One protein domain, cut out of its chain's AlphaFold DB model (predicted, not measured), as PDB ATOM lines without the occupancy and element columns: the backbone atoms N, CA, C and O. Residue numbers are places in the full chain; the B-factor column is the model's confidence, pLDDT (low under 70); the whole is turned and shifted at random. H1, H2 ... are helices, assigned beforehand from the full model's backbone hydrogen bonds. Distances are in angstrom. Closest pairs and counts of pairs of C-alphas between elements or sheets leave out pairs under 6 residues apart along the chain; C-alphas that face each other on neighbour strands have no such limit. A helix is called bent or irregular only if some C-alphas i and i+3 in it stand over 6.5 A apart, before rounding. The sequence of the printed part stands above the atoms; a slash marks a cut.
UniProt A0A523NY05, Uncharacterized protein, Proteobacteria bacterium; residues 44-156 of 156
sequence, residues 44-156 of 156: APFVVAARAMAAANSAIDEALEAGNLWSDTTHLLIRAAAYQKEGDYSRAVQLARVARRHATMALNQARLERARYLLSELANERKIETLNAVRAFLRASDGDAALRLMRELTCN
ATOM      1  N   ALA A  44     161.236 130.672 157.985       90.06
ATOM      2  CA  ALA A  44     161.726 129.482 157.308       90.06
ATOM      3  C   ALA A  44     161.420 129.544 155.793       90.06
ATOM      4  O   ALA A  44     160.308 129.928 155.412       90.06
ATOM      5  N   PRO A  45     162.347 129.121 154.908       92.00
ATOM      6  CA  PRO A  45     162.191 129.269 153.456       92.00
ATOM      7  C   PRO A  45     160.888 128.687 152.889       92.00
ATOM      8  O   PRO A  45     160.291 129.266 151.980       92.00
ATOM      9  N   PHE A  46     160.400 127.579 153.457       92.00
ATOM     10  CA  PHE A  46     159.137 126.963 153.049       92.00
ATOM     11  C   PHE A  46     157.914 127.845 153.358       92.00
ATOM     12  O   PHE A  46     156.963 127.859 152.575       92.00
ATOM     13  N   VAL A  47     157.942 128.609 154.459       95.50
ATOM     14  CA  VAL A  47     156.874 129.549 154.845       95.50
ATOM     15  C   VAL A  47     156.860 130.734 153.883       95.50
ATOM     16  O   VAL A  47     155.801 131.118 153.385       95.50
ATOM     17  N   VAL A  48     158.040 131.266 153.549       95.50
ATOM     18  CA  VAL A  48     158.185 132.357 152.572       95.50
ATOM     19  C   VAL A  48     157.661 131.931 151.196       95.50
ATOM     20  O   VAL A  48     156.928 132.689 150.555       95.50
ATOM     21  N   ALA A  49     157.983 130.710 150.754       94.69
ATOM     22  CA  ALA A  49     157.468 130.140 149.509       94.69
ATOM     23  C   ALA A  49     155.941 129.984 149.528       94.69
ATOM     24  O   ALA A  49     155.273 130.450 148.603       94.69
ATOM     25  N   ALA A  50     155.381 129.418 150.602       95.75
ATOM     26  CA  ALA A  50     153.938 129.248 150.748       95.75
ATOM     27  C   ALA A  50     153.193 130.593 150.708       95.75
ATOM     28  O   ALA A  50     152.212 130.735 149.977       95.75
ATOM     29  N   ARG A  51     153.689 131.617 151.419       97.31
ATOM     30  CA  ARG A  51     153.099 132.965 151.393       97.31
ATOM     31  C   ARG A  51     153.176 133.593 150.000       97.31
ATOM     32  O   ARG A  51     152.209 134.207 149.555       97.31
ATOM     33  N   ALA A  52     154.307 133.450 149.307       96.56
ATOM     34  CA  ALA A  52     154.467 133.984 147.955       96.56
ATOM     35  C   ALA A  52     153.487 133.336 146.965       96.56
ATOM     36  O   ALA A  52     152.889 134.042 146.154       96.56
ATOM     37  N   MET A  53     153.293 132.018 147.056       97.75
ATOM     38  CA  MET A  53     152.336 131.287 146.225       97.75
ATOM     39  C   MET A  53     150.886 131.645 146.548       97.75
ATOM     40  O   MET A  53     150.116 131.877 145.622       97.75
ATOM     41  N   ALA A  54     150.525 131.777 147.827       97.88
ATOM     42  CA  ALA A  54     149.189 132.220 148.225       97.88
ATOM     43  C   ALA A  54     148.865 133.623 147.678       97.88
ATOM     44  O   ALA A  54     147.796 133.843 147.115       97.88
ATOM     45  N   ALA A  55     149.819 134.557 147.762       97.38
ATOM     46  CA  ALA A  55     149.656 135.897 147.199       97.38
ATOM     47  C   ALA A  55     149.545 135.891 145.663       97.38
ATOM     48  O   ALA A  55     148.843 136.724 145.096       97.38
ATOM     49  N   ALA A  56     150.248 134.981 144.983       97.75
ATOM     50  CA  ALA A  56     150.118 134.808 143.540       97.75
ATOM     51  C   ALA A  56     148.750 134.235 143.155       97.75
ATOM     52  O   ALA A  56     148.148 134.728 142.208       97.75
ATOM     53  N   ASN A  57     148.249 133.251 143.908       97.81
ATOM     54  CA  ASN A  57     146.931 132.659 143.686       97.81
ATOM     55  C   ASN A  57     145.823 133.702 143.831       97.81
ATOM     56  O   ASN A  57     145.048 133.879 142.905       97.81
ATOM     57  N   SER A  58     145.829 134.466 144.929       98.00
ATOM     58  CA  SER A  58     144.856 135.547 145.152       98.00
ATOM     59  C   SER A  58     144.821 136.542 143.989       98.00
ATOM     60  O   SER A  58     143.752 136.909 143.519       98.00
ATOM     61  N   ALA A  59     145.987 136.956 143.479       97.25
ATOM     62  CA  ALA A  59     146.047 137.885 142.351       97.25
ATOM     63  C   ALA A  59     145.531 137.263 141.040       97.25
ATOM     64  O   ALA A  59     144.946 137.970 140.222       97.25
ATOM     65  N   ILE A  60     145.769 135.964 140.822       97.44
ATOM     66  CA  ILE A  60     145.233 135.224 139.669       97.44
ATOM     67  C   ILE A  60     143.710 135.145 139.754       97.44
ATOM     68  O   ILE A  60     143.055 135.397 138.748       97.44
ATOM     69  N   ASP A  61     143.166 134.844 140.932       97.56
ATOM     70  CA  ASP A  61     141.722 134.771 141.156       97.56
ATOM     71  C   ASP A  61     141.064 136.125 140.840       97.56
ATOM     72  O   ASP A  61     140.148 136.185 140.024       97.56
ATOM     73  N   GLU A  62     141.610 137.233 141.357       96.62
ATOM     74  CA  GLU A  62     141.122 138.588 141.043       96.62
ATOM     75  C   GLU A  62     141.181 138.914 139.538       96.62
ATOM     76  O   GLU A  62     140.279 139.545 138.985       96.62
ATOM     77  N   ALA A  63     142.252 138.501 138.854       95.50
ATOM     78  CA  ALA A  63     142.422 138.722 137.419       95.50
ATOM     79  C   ALA A  63     141.423 137.889 136.586       95.50
ATOM     80  O   ALA A  63     140.828 138.398 135.631       95.50
ATOM     81  N   LEU A  64     141.172 136.637 136.985       95.69
ATOM     82  CA  LEU A  64     140.161 135.763 136.381       95.69
ATOM     83  C   LEU A  64     138.742 136.292 136.591       95.69
ATOM     84  O   LEU A  64     137.960 136.304 135.642       95.69
ATOM     85  N   GLU A  65     138.414 136.775 137.790       95.69
ATOM     86  CA  GLU A  65     137.129 137.425 138.081       95.69
ATOM     87  C   GLU A  65     136.912 138.672 137.216       95.69
ATOM     88  O   GLU A  65     135.798 138.942 136.763       95.69
ATOM     89  N   ALA A  66     137.984 139.413 136.928       92.25
ATOM     90  CA  ALA A  66     137.961 140.533 135.993       92.25
ATOM     91  C   ALA A  66     137.909 140.107 134.510       92.25
ATOM     92  O   ALA A  66     137.831 140.970 133.634       92.25
ATOM     93  N   GLY A  67     137.949 138.803 134.215       93.00
ATOM     94  CA  GLY A  67     137.891 138.247 132.864       93.00
ATOM     95  C   GLY A  67     139.177 138.418 132.054       93.00
ATOM     96  O   GLY A  67     139.135 138.300 130.831       93.00
ATOM     97  N   ASN A  68     140.313 138.707 132.698       92.88
ATOM     98  CA  ASN A  68     141.582 138.931 132.010       92.88
ATOM     99  C   ASN A  68     142.741 138.258 132.748       92.88
ATOM    100  O   ASN A  68     143.136 138.681 133.831       92.88
ATOM    101  N   LEU A  69     143.332 137.239 132.131       96.38
ATOM    102  CA  LEU A  69     144.542 136.588 132.615       96.38
ATOM    103  C   LEU A  69     145.425 136.225 131.423       96.38
ATOM    104  O   LEU A  69     144.957 135.650 130.441       96.38
ATOM    105  N   TRP A  70     146.720 136.521 131.511       94.75
ATOM    106  CA  TRP A  70     147.665 136.110 130.476       94.75
ATOM    107  C   TRP A  70     147.900 134.598 130.536       94.75
ATOM    108  O   TRP A  70     148.097 134.059 131.629       94.75
ATOM    109  N   SER A  71     147.942 133.940 129.372       92.50
ATOM    110  CA  SER A  71     147.951 132.473 129.221       92.50
ATOM    111  C   SER A  71     148.955 131.752 130.123       92.50
ATOM    112  O   SER A  71     148.630 130.750 130.754       92.50
ATOM    113  N   ASP A  72     150.169 132.288 130.231       94.06
ATOM    114  CA  ASP A  72     151.283 131.601 130.890       94.06
ATOM    115  C   ASP A  72     151.314 131.819 132.410       94.06
ATOM    116  O   ASP A  72     152.114 131.203 133.120       94.06
ATOM    117  N   THR A  73     150.448 132.686 132.939       95.06
ATOM    118  CA  THR A  73     150.471 133.083 134.356       95.06
ATOM    119  C   THR A  73     150.236 131.890 135.280       95.06
ATOM    120  O   THR A  73     150.971 131.698 136.250       95.06
ATOM    121  N   THR A  74     149.274 131.030 134.944       94.38
ATOM    122  CA  THR A  74     148.971 129.820 135.720       94.38
ATOM    123  C   THR A  74     150.105 128.797 135.630       94.38
ATOM    124  O   THR A  74     150.440 128.150 136.622       94.38
ATOM    125  N   HIS A  75     150.770 128.689 134.473       96.12
ATOM    126  CA  HIS A  75     151.916 127.791 134.300       96.12
ATOM    127  C   HIS A  75     153.089 128.172 135.212       96.12
ATOM    128  O   HIS A  75     153.767 127.292 135.744       96.12
ATOM    129  N   LEU A  76     153.312 129.468 135.453       97.31
ATOM    130  CA  LEU A  76     154.324 129.934 136.405       97.31
ATOM    131  C   LEU A  76     154.022 129.468 137.835       97.31
ATOM    132  O   LEU A  76     154.939 129.021 138.525       97.31
ATOM    133  N   LEU A  77     152.758 129.523 138.270       96.25
ATOM    134  CA  LEU A  77     152.364 129.070 139.608       96.25
ATOM    135  C   LEU A  77     152.479 127.544 139.756       96.25
ATOM    136  O   LEU A  77     152.964 127.061 140.779       96.25
ATOM    137  N   ILE A  78     152.127 126.783 138.714       97.44
ATOM    138  CA  ILE A  78     152.313 125.322 138.685       97.44
ATOM    139  C   ILE A  78     153.801 124.964 138.813       97.44
ATOM    140  O   ILE A  78     154.169 124.105 139.616       97.44
ATOM    141  N   ARG A  79     154.682 125.649 138.072       97.06
ATOM    142  CA  ARG A  79     156.138 125.441 138.169       97.06
ATOM    143  C   ARG A  79     156.687 125.861 139.533       97.06
ATOM    144  O   ARG A  79     157.552 125.174 140.067       97.06
ATOM    145  N   ALA A  80     156.168 126.936 140.131       96.12
ATOM    146  CA  ALA A  80     156.525 127.332 141.494       96.12
ATOM    147  C   ALA A  80     156.198 126.224 142.512       96.12
ATOM    148  O   ALA A  80     157.033 125.900 143.356       96.12
ATOM    149  N   ALA A  81     155.023 125.597 142.386       96.56
ATOM    150  CA  ALA A  81     154.614 124.480 143.234       96.56
ATOM    151  C   ALA A  81     155.512 123.244 143.061       96.56
ATOM    152  O   ALA A  81     155.800 122.557 144.041       96.56
ATOM    153  N   ALA A  82     155.969 122.962 141.836       97.94
ATOM    154  CA  ALA A  82     156.920 121.880 141.577       97.94
ATOM    155  C   ALA A  82     158.249 122.115 142.315       97.94
ATOM    156  O   ALA A  82     158.666 121.264 143.097       97.94
ATOM    157  N   TYR A  83     158.840 123.310 142.191       97.31
ATOM    158  CA  TYR A  83     160.066 123.654 142.919       97.31
ATOM    159  C   TYR A  83     159.891 123.625 144.441       97.31
ATOM    160  O   TYR A  83     160.797 123.201 145.154       97.31
ATOM    161  N   GLN A  84     158.721 124.011 144.962       94.12
ATOM    162  CA  GLN A  84     158.446 123.908 146.397       94.12
ATOM    163  C   GLN A  84     158.469 122.448 146.882       94.12
ATOM    164  O   GLN A  84     158.988 122.183 147.966       94.12
ATOM    165  N   LYS A  85     157.934 121.506 146.092       95.75
ATOM    166  CA  LYS A  85     157.965 120.064 146.403       95.75
ATOM    167  C   LYS A  85     159.378 119.483 146.340       95.75
ATOM    168  O   LYS A  85     159.694 118.590 147.116       95.75
ATOM    169  N   GLU A  86     160.216 120.006 145.450       96.44
ATOM    170  CA  GLU A  86     161.636 119.644 145.324       96.44
ATOM    171  C   GLU A  86     162.520 120.270 146.420       96.44
ATOM    172  O   GLU A  86     163.698 119.943 146.524       96.44
ATOM    173  N   GLY A  87     161.971 121.168 147.246       95.12
ATOM    174  CA  GLY A  87     162.720 121.899 148.272       95.12
ATOM    175  C   GLY A  87     163.490 123.114 147.741       95.12
ATOM    176  O   GLY A  87     164.154 123.804 148.515       95.12
ATOM    177  N   ASP A  88     163.366 123.443 146.452       97.50
ATOM    178  CA  ASP A  88     163.925 124.662 145.855       97.50
ATOM    179  C   ASP A  88     162.998 125.864 146.111       97.50
ATOM    180  O   ASP A  88     162.336 126.425 145.230       97.50
ATOM    181  N   TYR A  89     162.941 126.276 147.378       96.50
ATOM    182  CA  TYR A  89     162.094 127.382 147.820       96.50
ATOM    183  C   TYR A  89     162.473 128.720 147.171       96.50
ATOM    184  O   TYR A  89     161.620 129.592 147.011       96.50
ATOM    185  N   SER A  90     163.732 128.879 146.755       97.19
ATOM    186  CA  SER A  90     164.215 130.098 146.105       97.19
ATOM    187  C   SER A  90     163.551 130.308 144.741       97.19
ATOM    188  O   SER A  90     162.971 131.371 144.484       97.19
ATOM    189  N   ARG A  91     163.537 129.266 143.899       97.25
ATOM    190  CA  ARG A  91     162.879 129.300 142.591       97.25
ATOM    191  C   ARG A  91     161.365 129.319 142.719       97.25
ATOM    192  O   ARG A  91     160.715 130.048 141.968       97.25
ATOM    193  N   ALA A  92     160.806 128.609 143.701       97.69
ATOM    194  CA  ALA A  92     159.377 128.672 144.000       97.69
ATOM    195  C   ALA A  92     158.925 130.117 144.281       97.69
ATOM    196  O   ALA A  92     157.997 130.619 143.645       97.69
ATOM    197  N   VAL A  93     159.636 130.831 145.162       98.06
ATOM    198  CA  VAL A  93     159.358 132.244 145.469       98.06
ATOM    199  C   VAL A  93     159.517 133.126 144.233       98.06
ATOM    200  O   VAL A  93     158.686 134.007 143.997       98.06
ATOM    201  N   GLN A  94     160.574 132.922 143.441       98.12
ATOM    202  CA  GLN A  94     160.821 133.724 142.246       98.12
ATOM    203  C   GLN A  94     159.666 133.602 141.247       98.12
ATOM    204  O   GLN A  94     159.120 134.623 140.826       98.12
ATOM    205  N   LEU A  95     159.259 132.376 140.912       98.25
ATOM    206  CA  LEU A  95     158.174 132.131 139.964       98.25
ATOM    207  C   LEU A  95     156.820 132.598 140.494       98.25
ATOM    208  O   LEU A  95     156.084 133.246 139.752       98.25
ATOM    209  N   ALA A  96     156.520 132.376 141.776       97.94
ATOM    210  CA  ALA A  96     155.296 132.884 142.391       97.94
ATOM    211  C   ALA A  96     155.215 134.419 142.309       97.94
ATOM    212  O   ALA A  96     154.180 134.982 141.958       97.94
ATOM    213  N   ARG A  97     156.327 135.129 142.545       98.25
ATOM    214  CA  ARG A  97     156.376 136.594 142.397       98.25
ATOM    215  C   ARG A  97     156.174 137.049 140.952       98.25
ATOM    216  O   ARG A  97     155.565 138.097 140.746       98.25
ATOM    217  N   VAL A  98     156.688 136.308 139.968       97.94
ATOM    218  CA  VAL A  98     156.466 136.605 138.540       97.94
ATOM    219  C   VAL A  98     154.994 136.390 138.187       97.94
ATOM    220  O   VAL A  98     154.381 137.303 137.640       97.94
ATOM    221  N   ALA A  99     154.412 135.254 138.585       98.19
ATOM    222  CA  ALA A  99     152.996 134.949 138.387       98.19
ATOM    223  C   ALA A  99     152.101 136.044 138.981       98.19
ATOM    224  O   ALA A  99     151.234 136.578 138.295       98.19
ATOM    225  N   ARG A 100     152.389 136.472 140.219       98.19
ATOM    226  CA  ARG A 100     151.680 137.583 140.862       98.19
ATOM    227  C   ARG A 100     151.753 138.867 140.037       98.19
ATOM    228  O   ARG A 100     150.733 139.507 139.831       98.19
ATOM    229  N   ARG A 101     152.944 139.254 139.558       98.00
ATOM    230  CA  ARG A 101     153.099 140.468 138.734       98.00
ATOM    231  C   ARG A 101     152.293 140.382 137.441       98.00
ATOM    232  O   ARG A 101     151.618 141.348 137.113       98.00
ATOM    233  N   HIS A 102     152.337 139.247 136.744       97.69
ATOM    234  CA  HIS A 102     151.553 139.042 135.523       97.69
ATOM    235  C   HIS A 102     150.052 139.167 135.802       97.69
ATOM    236  O   HIS A 102     149.361 139.897 135.097       97.69
ATOM    237  N   ALA A 103     149.562 138.537 136.873       97.75
ATOM    238  CA  ALA A 103     148.161 138.625 137.267       97.75
ATOM    239  C   ALA A 103     147.742 140.065 137.614       97.75
ATOM    240  O   ALA A 103     146.736 140.553 137.107       97.75
ATOM    241  N   THR A 104     148.549 140.799 138.390       96.75
ATOM    242  CA  THR A 104     148.280 142.213 138.699       96.75
ATOM    243  C   THR A 104     148.282 143.093 137.444       96.75
ATOM    244  O   THR A 104     147.460 143.999 137.332       96.75
ATOM    245  N   MET A 105     149.172 142.833 136.480       95.69
ATOM    246  CA  MET A 105     149.187 143.554 135.203       95.69
ATOM    247  C   MET A 105     147.940 143.256 134.364       95.69
ATOM    248  O   MET A 105     147.345 144.191 133.832       95.69
ATOM    249  N   ALA A 106     147.519 141.991 134.286       96.31
ATOM    250  CA  ALA A 106     146.307 141.591 133.573       96.31
ATOM    251  C   ALA A 106     145.049 142.217 134.202       96.31
ATOM    252  O   ALA A 106     144.223 142.806 133.505       96.31
ATOM    253  N   LEU A 107     144.960 142.204 135.533       95.94
ATOM    254  CA  LEU A 107     143.899 142.876 136.278       95.94
ATOM    255  C   LEU A 107     143.886 144.388 136.020       95.94
ATOM    256  O   LEU A 107     142.833 144.969 135.755       95.94
ATOM    257  N   ASN A 108     145.052 145.038 136.048       94.44
ATOM    258  CA  ASN A 108     145.160 146.461 135.737       94.44
ATOM    259  C   ASN A 108     144.717 146.762 134.297       94.44
ATOM    260  O   ASN A 108     143.986 147.724 134.067       94.44
ATOM    261  N   GLN A 109     145.098 145.917 133.338       93.56
ATOM    262  CA  GLN A 109     144.660 146.035 131.950       93.56
ATOM    263  C   GLN A 109     143.133 145.916 131.829       93.56
ATOM    264  O   GLN A 109     142.514 146.778 131.207       93.56
ATOM    265  N   ALA A 110     142.509 144.928 132.482       94.25
ATOM    266  CA  ALA A 110     141.049 144.789 132.502       94.25
ATOM    267  C   ALA A 110     140.357 146.044 133.050       94.25
ATOM    268  O   ALA A 110     139.372 146.531 132.493       94.25
ATOM    269  N   ARG A 111     140.898 146.609 134.136       92.88
ATOM    270  CA  ARG A 111     140.368 147.832 134.749       92.88
ATOM    271  C   ARG A 111     140.512 149.043 133.824       92.88
ATOM    272  O   ARG A 111     139.565 149.819 133.705       92.88
ATOM    273  N   LEU A 112     141.640 149.180 133.123       91.75
ATOM    274  CA  LEU A 112     141.848 150.230 132.121       91.75
ATOM    275  C   LEU A 112     140.866 150.109 130.950       91.75
ATOM    276  O   LEU A 112     140.301 151.116 130.527       91.75
ATOM    277  N   GLU A 113     140.641 148.902 130.430       91.50
ATOM    278  CA  GLU A 113     139.679 148.650 129.350       91.50
ATOM    279  C   GLU A 113     138.249 148.982 129.790       91.50
ATOM    280  O   GLU A 113     137.545 149.727 129.103       91.50
ATOM    281  N   ARG A 114     137.852 148.540 130.990       90.31
ATOM    282  CA  ARG A 114     136.555 148.877 131.594       90.31
ATOM    283  C   ARG A 114     136.385 150.388 131.770       90.31
ATOM    284  O   ARG A 114     135.338 150.929 131.427       90.31
ATOM    285  N   ALA A 115     137.408 151.079 132.273       87.94
ATOM    286  CA  ALA A 115     137.371 152.527 132.456       87.94
ATOM    287  C   ALA A 115     137.267 153.274 131.115       87.94
ATOM    288  O   ALA A 115     136.506 154.232 131.010       87.94
ATOM    289  N   ARG A 116     137.976 152.821 130.069       86.56
ATOM    290  CA  ARG A 116     137.868 153.383 128.708       86.56
ATOM    291  C   ARG A 116     136.476 153.192 128.114       86.56
ATOM    292  O   ARG A 116     135.959 154.128 127.510       86.56
ATOM    293  N   TYR A 117     135.880 152.016 128.302       86.94
ATOM    294  CA  TYR A 117     134.519 151.731 127.854       86.94
ATOM    295  C   TYR A 117     133.515 152.688 128.507       86.94
ATOM    296  O   TYR A 117     132.838 153.438 127.806       86.94
ATOM    297  N   LEU A 118     133.509 152.768 129.840       84.94
ATOM    298  CA  LEU A 118     132.611 153.666 130.572       84.94
ATOM    299  C   LEU A 118     132.854 155.143 130.200       84.94
ATOM    300  O   LEU A 118     131.918 155.932 130.103       84.94
ATOM    301  N   LEU A 119     134.112 155.538 129.961       83.38
ATOM    302  CA  LEU A 119     134.446 156.893 129.518       83.38
ATOM    303  C   LEU A 119     133.814 157.204 128.156       83.38
ATOM    304  O   LEU A 119     133.364 158.327 127.938       83.38
ATOM    305  N   SER A 120     133.794 156.230 127.242       82.38
ATOM    306  CA  SER A 120     133.166 156.392 125.929       82.38
ATOM    307  C   SER A 120     131.644 156.532 126.019       82.38
ATOM    308  O   SER A 120     131.074 157.308 125.256       82.38
ATOM    309  N   GLU A 121     131.003 155.875 126.991       80.81
ATOM    310  CA  GLU A 121     129.570 156.041 127.262       80.81
ATOM    311  C   GLU A 121     129.273 157.445 127.814       80.81
ATOM    312  O   GLU A 121     128.447 158.165 127.255       80.81
ATOM    313  N   LEU A 122     130.020 157.891 128.834       76.12
ATOM    314  CA  LEU A 122     129.822 159.203 129.470       76.12
ATOM    315  C   LEU A 122     130.240 160.397 128.604       76.12
ATOM    316  O   LEU A 122     129.768 161.515 128.820       76.12
ATOM    317  N   ALA A 123     131.132 160.211 127.627       68.12
ATOM    318  CA  ALA A 123     131.515 161.277 126.700       68.12
ATOM    319  C   ALA A 123     130.307 161.836 125.925       68.12
ATOM    320  O   ALA A 123     130.326 163.001 125.524       68.12
ATOM    321  N   ASN A 124     129.238 161.047 125.792       64.81
ATOM    322  CA  ASN A 124     127.985 161.478 125.182       64.81
ATOM    323  C   ASN A 124     127.142 162.391 126.104       64.81
ATOM    324  O   ASN A 124     126.262 163.095 125.614       64.81
ATOM    325  N   GLU A 125     127.441 162.462 127.409       65.62
ATOM    326  CA  GLU A 125     126.615 163.116 128.445       65.62
ATOM    327  C   GLU A 125     127.169 164.464 128.981       65.62
ATOM    328  O   GLU A 125     126.636 165.034 129.929       65.62
ATOM    329  N   ARG A 126     128.212 165.040 128.358       58.25
ATOM    330  CA  ARG A 126     128.756 166.403 128.631       58.25
ATOM    331  C   ARG A 126     129.269 166.703 130.065       58.25
ATOM    332  O   ARG A 126     129.135 167.831 130.533       58.25
ATOM    333  N   LYS A 127     129.981 165.786 130.733       64.62
ATOM    334  CA  LYS A 127     130.706 166.064 132.008       64.62
ATOM    335  C   LYS A 127     132.223 166.304 131.815       64.62
ATOM    336  O   LYS A 127     133.055 165.532 132.277       64.62
ATOM    337  N   ILE A 128     132.607 167.364 131.094       67.50
ATOM    338  CA  ILE A 128     133.973 167.566 130.543       67.50
ATOM    339  C   ILE A 128     135.108 167.554 131.590       67.50
ATOM    340  O   ILE A 128     136.151 166.944 131.340       67.50
ATOM    341  N   GLU A 129     134.941 168.196 132.749       67.31
ATOM    342  CA  GLU A 129     136.010 168.287 133.761       67.31
ATOM    343  C   GLU A 129     136.335 166.931 134.395       67.31
ATOM    344  O   GLU A 129     137.503 166.553 134.507       67.31
ATOM    345  N   THR A 130     135.317 166.138 134.721       69.38
ATOM    346  CA  THR A 130     135.507 164.815 135.324       69.38
ATOM    347  C   THR A 130     136.026 163.787 134.318       69.38
ATOM    348  O   THR A 130     136.846 162.939 134.669       69.38
ATOM    349  N   LEU A 131     135.684 163.936 133.031       72.81
ATOM    350  CA  LEU A 131     136.295 163.161 131.943       72.81
ATOM    351  C   LEU A 131     137.805 163.443 131.809       72.81
ATOM    352  O   LEU A 131     138.572 162.546 131.450       72.81
ATOM    353  N   ASN A 132     138.267 164.663 132.108       80.56
ATOM    354  CA  ASN A 132     139.693 165.003 132.052       80.56
ATOM    355  C   ASN A 132     140.499 164.352 133.185       80.56
ATOM    356  O   ASN A 132     141.617 163.896 132.931       80.56
ATOM    357  N   ALA A 133     139.926 164.233 134.386       79.00
ATOM    358  CA  ALA A 133     140.546 163.519 135.503       79.00
ATOM    359  C   ALA A 133     140.707 162.016 135.204       79.00
ATOM    360  O   ALA A 133     141.791 161.459 135.370       79.00
ATOM    361  N   VAL A 134     139.679 161.370 134.641       81.62
ATOM    362  CA  VAL A 134     139.759 159.956 134.222       81.62
ATOM    363  C   VAL A 134     140.821 159.762 133.137       81.62
ATOM    364  O   VAL A 134     141.636 158.842 133.209       81.62
ATOM    365  N   ARG A 135     140.876 160.659 132.142       81.12
ATOM    366  CA  ARG A 135     141.915 160.633 131.097       81.12
ATOM    367  C   ARG A 135     143.327 160.756 131.670       81.12
ATOM    368  O   ARG A 135     144.247 160.192 131.084       81.12
ATOM    369  N   ALA A 136     143.521 161.472 132.778       85.62
ATOM    370  CA  ALA A 136     144.821 161.556 133.438       85.62
ATOM    371  C   ALA A 136     145.252 160.194 134.011       85.62
ATOM    372  O   ALA A 136     146.356 159.743 133.708       85.62
ATOM    373  N   PHE A 137     144.368 159.487 134.725       85.31
ATOM    374  CA  PHE A 137     144.666 158.143 135.244       85.31
ATOM    375  C   PHE A 137     144.874 157.108 134.134       85.31
ATOM    376  O   PHE A 137     145.802 156.302 134.201       85.31
ATOM    377  N   LEU A 138     144.092 157.186 133.052       83.56
ATOM    378  CA  LEU A 138     144.297 156.339 131.874       83.56
ATOM    379  C   LEU A 138     145.671 156.559 131.222       83.56
ATOM    380  O   LEU A 138     146.287 155.595 130.777       83.56
ATOM    381  N   ARG A 139     146.161 157.807 131.167       83.19
ATOM    382  CA  ARG A 139     147.515 158.123 130.672       83.19
ATOM    383  C   ARG A 139     148.602 157.629 131.623       83.19
ATOM    384  O   ARG A 139     149.642 157.177 131.159       83.19
ATOM    385  N   ALA A 140     148.347 157.675 132.929       89.00
ATOM    386  CA  ALA A 140     149.238 157.123 133.947       89.00
ATOM    387  C   ALA A 140     149.224 155.583 134.006       89.00
ATOM    388  O   ALA A 140     150.031 154.998 134.722       89.00
ATOM    389  N   SER A 141     148.348 154.918 133.241       87.88
ATOM    390  CA  SER A 141     148.155 153.459 133.266       87.88
ATOM    391  C   SER A 141     147.733 152.913 134.638       87.88
ATOM    392  O   SER A 141     147.984 151.747 134.942       87.88
ATOM    393  N   ASP A 142     147.059 153.735 135.447       89.12
ATOM    394  CA  ASP A 142     146.480 153.335 136.732       89.12
ATOM    395  C   ASP A 142     145.007 152.954 136.535       89.12
ATOM    396  O   ASP A 142     144.106 153.797 136.535       89.12
ATOM    397  N   GLY A 143     144.766 151.666 136.293       83.75
ATOM    398  CA  GLY A 143     143.433 151.131 136.043       83.75
ATOM    399  C   GLY A 143     142.540 151.153 137.275       83.75
ATOM    400  O   GLY A 143     141.332 151.338 137.128       83.75
ATOM    401  N   ASP A 144     143.101 150.999 138.476       87.31
ATOM    402  CA  ASP A 144     142.315 151.007 139.710       87.31
ATOM    403  C   ASP A 144     141.745 152.394 139.995       87.31
ATOM    404  O   ASP A 144     140.532 152.541 140.162       87.31
ATOM    405  N   ALA A 145     142.599 153.421 139.958       87.19
ATOM    406  CA  ALA A 145     142.166 154.801 140.135       87.19
ATOM    407  C   ALA A 145     141.199 155.233 139.021       87.19
ATOM    408  O   ALA A 145     140.157 155.829 139.307       87.19
ATOM    409  N   ALA A 146     141.492 154.877 137.762       85.56
ATOM    410  CA  ALA A 146     140.623 155.199 136.632       85.56
ATOM    411  C   ALA A 146     139.230 154.568 136.778       85.56
ATOM    412  O   ALA A 146     138.222 155.255 136.608       85.56
ATOM    413  N   LEU A 147     139.150 153.276 137.109       86.19
ATOM    414  CA  LEU A 147     137.872 152.579 137.240       86.19
ATOM    415  C   LEU A 147     137.086 153.041 138.472       86.19
ATOM    416  O   LEU A 147     135.862 153.159 138.396       86.19
ATOM    417  N   ARG A 148     137.764 153.311 139.592       88.69
ATOM    418  CA  ARG A 148     137.132 153.830 140.809       88.69
ATOM    419  C   ARG A 148     136.441 155.162 140.545       88.69
ATOM    420  O   ARG A 148     135.243 155.269 140.790       88.69
ATOM    421  N   LEU A 149     137.164 156.112 139.949       85.38
ATOM    422  CA  LEU A 149     136.603 157.409 139.585       85.38
ATOM    423  C   LEU A 149     135.434 157.248 138.605       85.38
ATOM    424  O   LEU A 149     134.409 157.895 138.761       85.38
ATOM    425  N   MET A 150     135.532 156.341 137.627       83.44
ATOM    426  CA  MET A 150     134.419 156.094 136.701       83.44
ATOM    427  C   MET A 150     133.159 155.571 137.394       83.44
ATOM    428  O   MET A 150     132.068 156.023 137.063       83.44
ATOM    429  N   ARG A 151     133.292 154.666 138.371       84.62
ATOM    430  CA  ARG A 151     132.144 154.158 139.140       84.62
ATOM    431  C   ARG A 151     131.451 155.268 139.928       84.62
ATOM    432  O   ARG A 151     130.227 155.322 139.938       84.62
ATOM    433  N   GLU A 152     132.219 156.176 140.525       84.44
ATOM    434  CA  GLU A 152     131.676 157.351 141.223       84.44
ATOM    435  C   GLU A 152     130.859 158.258 140.284       84.44
ATOM    436  O   GLU A 152     129.881 158.871 140.705       84.44
ATOM    437  N   LEU A 153     131.213 158.316 138.996       75.50
ATOM    438  CA  LEU A 153     130.517 159.147 138.009       75.50
ATOM    439  C   LEU A 153     129.244 158.523 137.447       75.50
ATOM    440  O   LEU A 153     128.345 159.267 137.060       75.50
ATOM    441  N   THR A 154     129.179 157.193 137.385       71.88
ATOM    442  CA  THR A 154     128.024 156.447 136.858       71.88
ATOM    443  C   THR A 154     126.960 156.133 137.911       71.88
ATOM    444  O   THR A 154     125.859 155.737 137.550       71.88
ATOM    445  N   CYS A 155     127.281 156.249 139.204       64.19
ATOM    446  CA  CYS A 155     126.373 155.907 140.309       64.19
ATOM    447  C   CYS A 155     125.657 157.116 140.950       64.19
ATOM    448  O   CYS A 155     125.011 156.934 141.981       64.19
ATOM    449  N   ASN A 156     125.762 158.313 140.357       49.62
ATOM    450  CA  ASN A 156     124.961 159.502 140.691       49.62
ATOM    451  C   ASN A 156     123.874 159.714 139.640       49.62
ATOM    452  O   ASN A 156     122.731 160.024 140.037       49.62
TER     453      ASN A 156
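This is residues 44 to 156 of the 156 residues of an uncharacterized protein of Proteobacteria bacterium (UniProt A0A523NY05). One long helix, H3, runs nearly the length of a rod; H1 and H2 pack on its first half and H4 and H5 on its second, like two three-helix bundles end to end that share H3. The 113 printed residues hold five named helices, H1 to H5 in chain order, and no named strand: an all-helix bundle, up and down, each helix running against the one before it. The whole is loose, with a radius of gyration of the C-alphas of 18.0 A and spans of 60 by 24 by 22 A.

Begin at H1, residues 45 to 65, which touches H2, residues 73 to 85, in a hairpin at a shallow tilt of 20 degrees; their closest C-alphas, Met 53 and Leu 77, are 7.0 A apart. Look next at the hub, H3, residues 89 to 125: it touches H1, running the same way, with C-alphas of Ala 56 and Arg 100 closest at 4.2 A. With residues 89 to 103 alone H3 touches H2, closest at the C-alphas of Ala 80 and Ala 92, 4.0 A. Farther on, H4, residues 128 to 139, forms a hairpin with H3, whose residues 112 to 123 alone touch it; the closest C-alphas, Leu 112 and Leu 138, are 6.6 A apart. H5, residues 143 to 154, touches H3 at Leu 112 and Gly 143, closest C-alphas 4.3 A, at a shallow tilt of 31 degrees. H4 touches H5 with residues 134 to 138 alone, the C-alphas of Phe 137 and Ala 146 closest at 5.2 A. H1 and H2 are apart from H4 and H5. Every O i to N i+4 pair is within hydrogen-bond range in H1, H2, H4 and H5, and 31 of 33 in H3.

Find C-alpha 45 at (162.191, 129.269, 153.456); from there H1 runs 30.5 A, and H2 follows with 19.3 A. H3 runs 54.0 A to C-alpha 125 at (126.615, 163.116, 128.445); it is neither bent nor irregular, but only just: C-alphas 121 and 124 are 6.0 A apart. H4 spans 16.5 A, and H5 16.3 A to C-alpha 154 at (128.024, 156.447, 136.858).

The C-alphas farthest apart, Glu 86 and Arg 126, stand 59.5 A from each other. The printed part has no cut; the link from H1 to H2 is short, and the other three are tight. Look for pLDDT under 70 at residues 123 to 130 and 155 to 156.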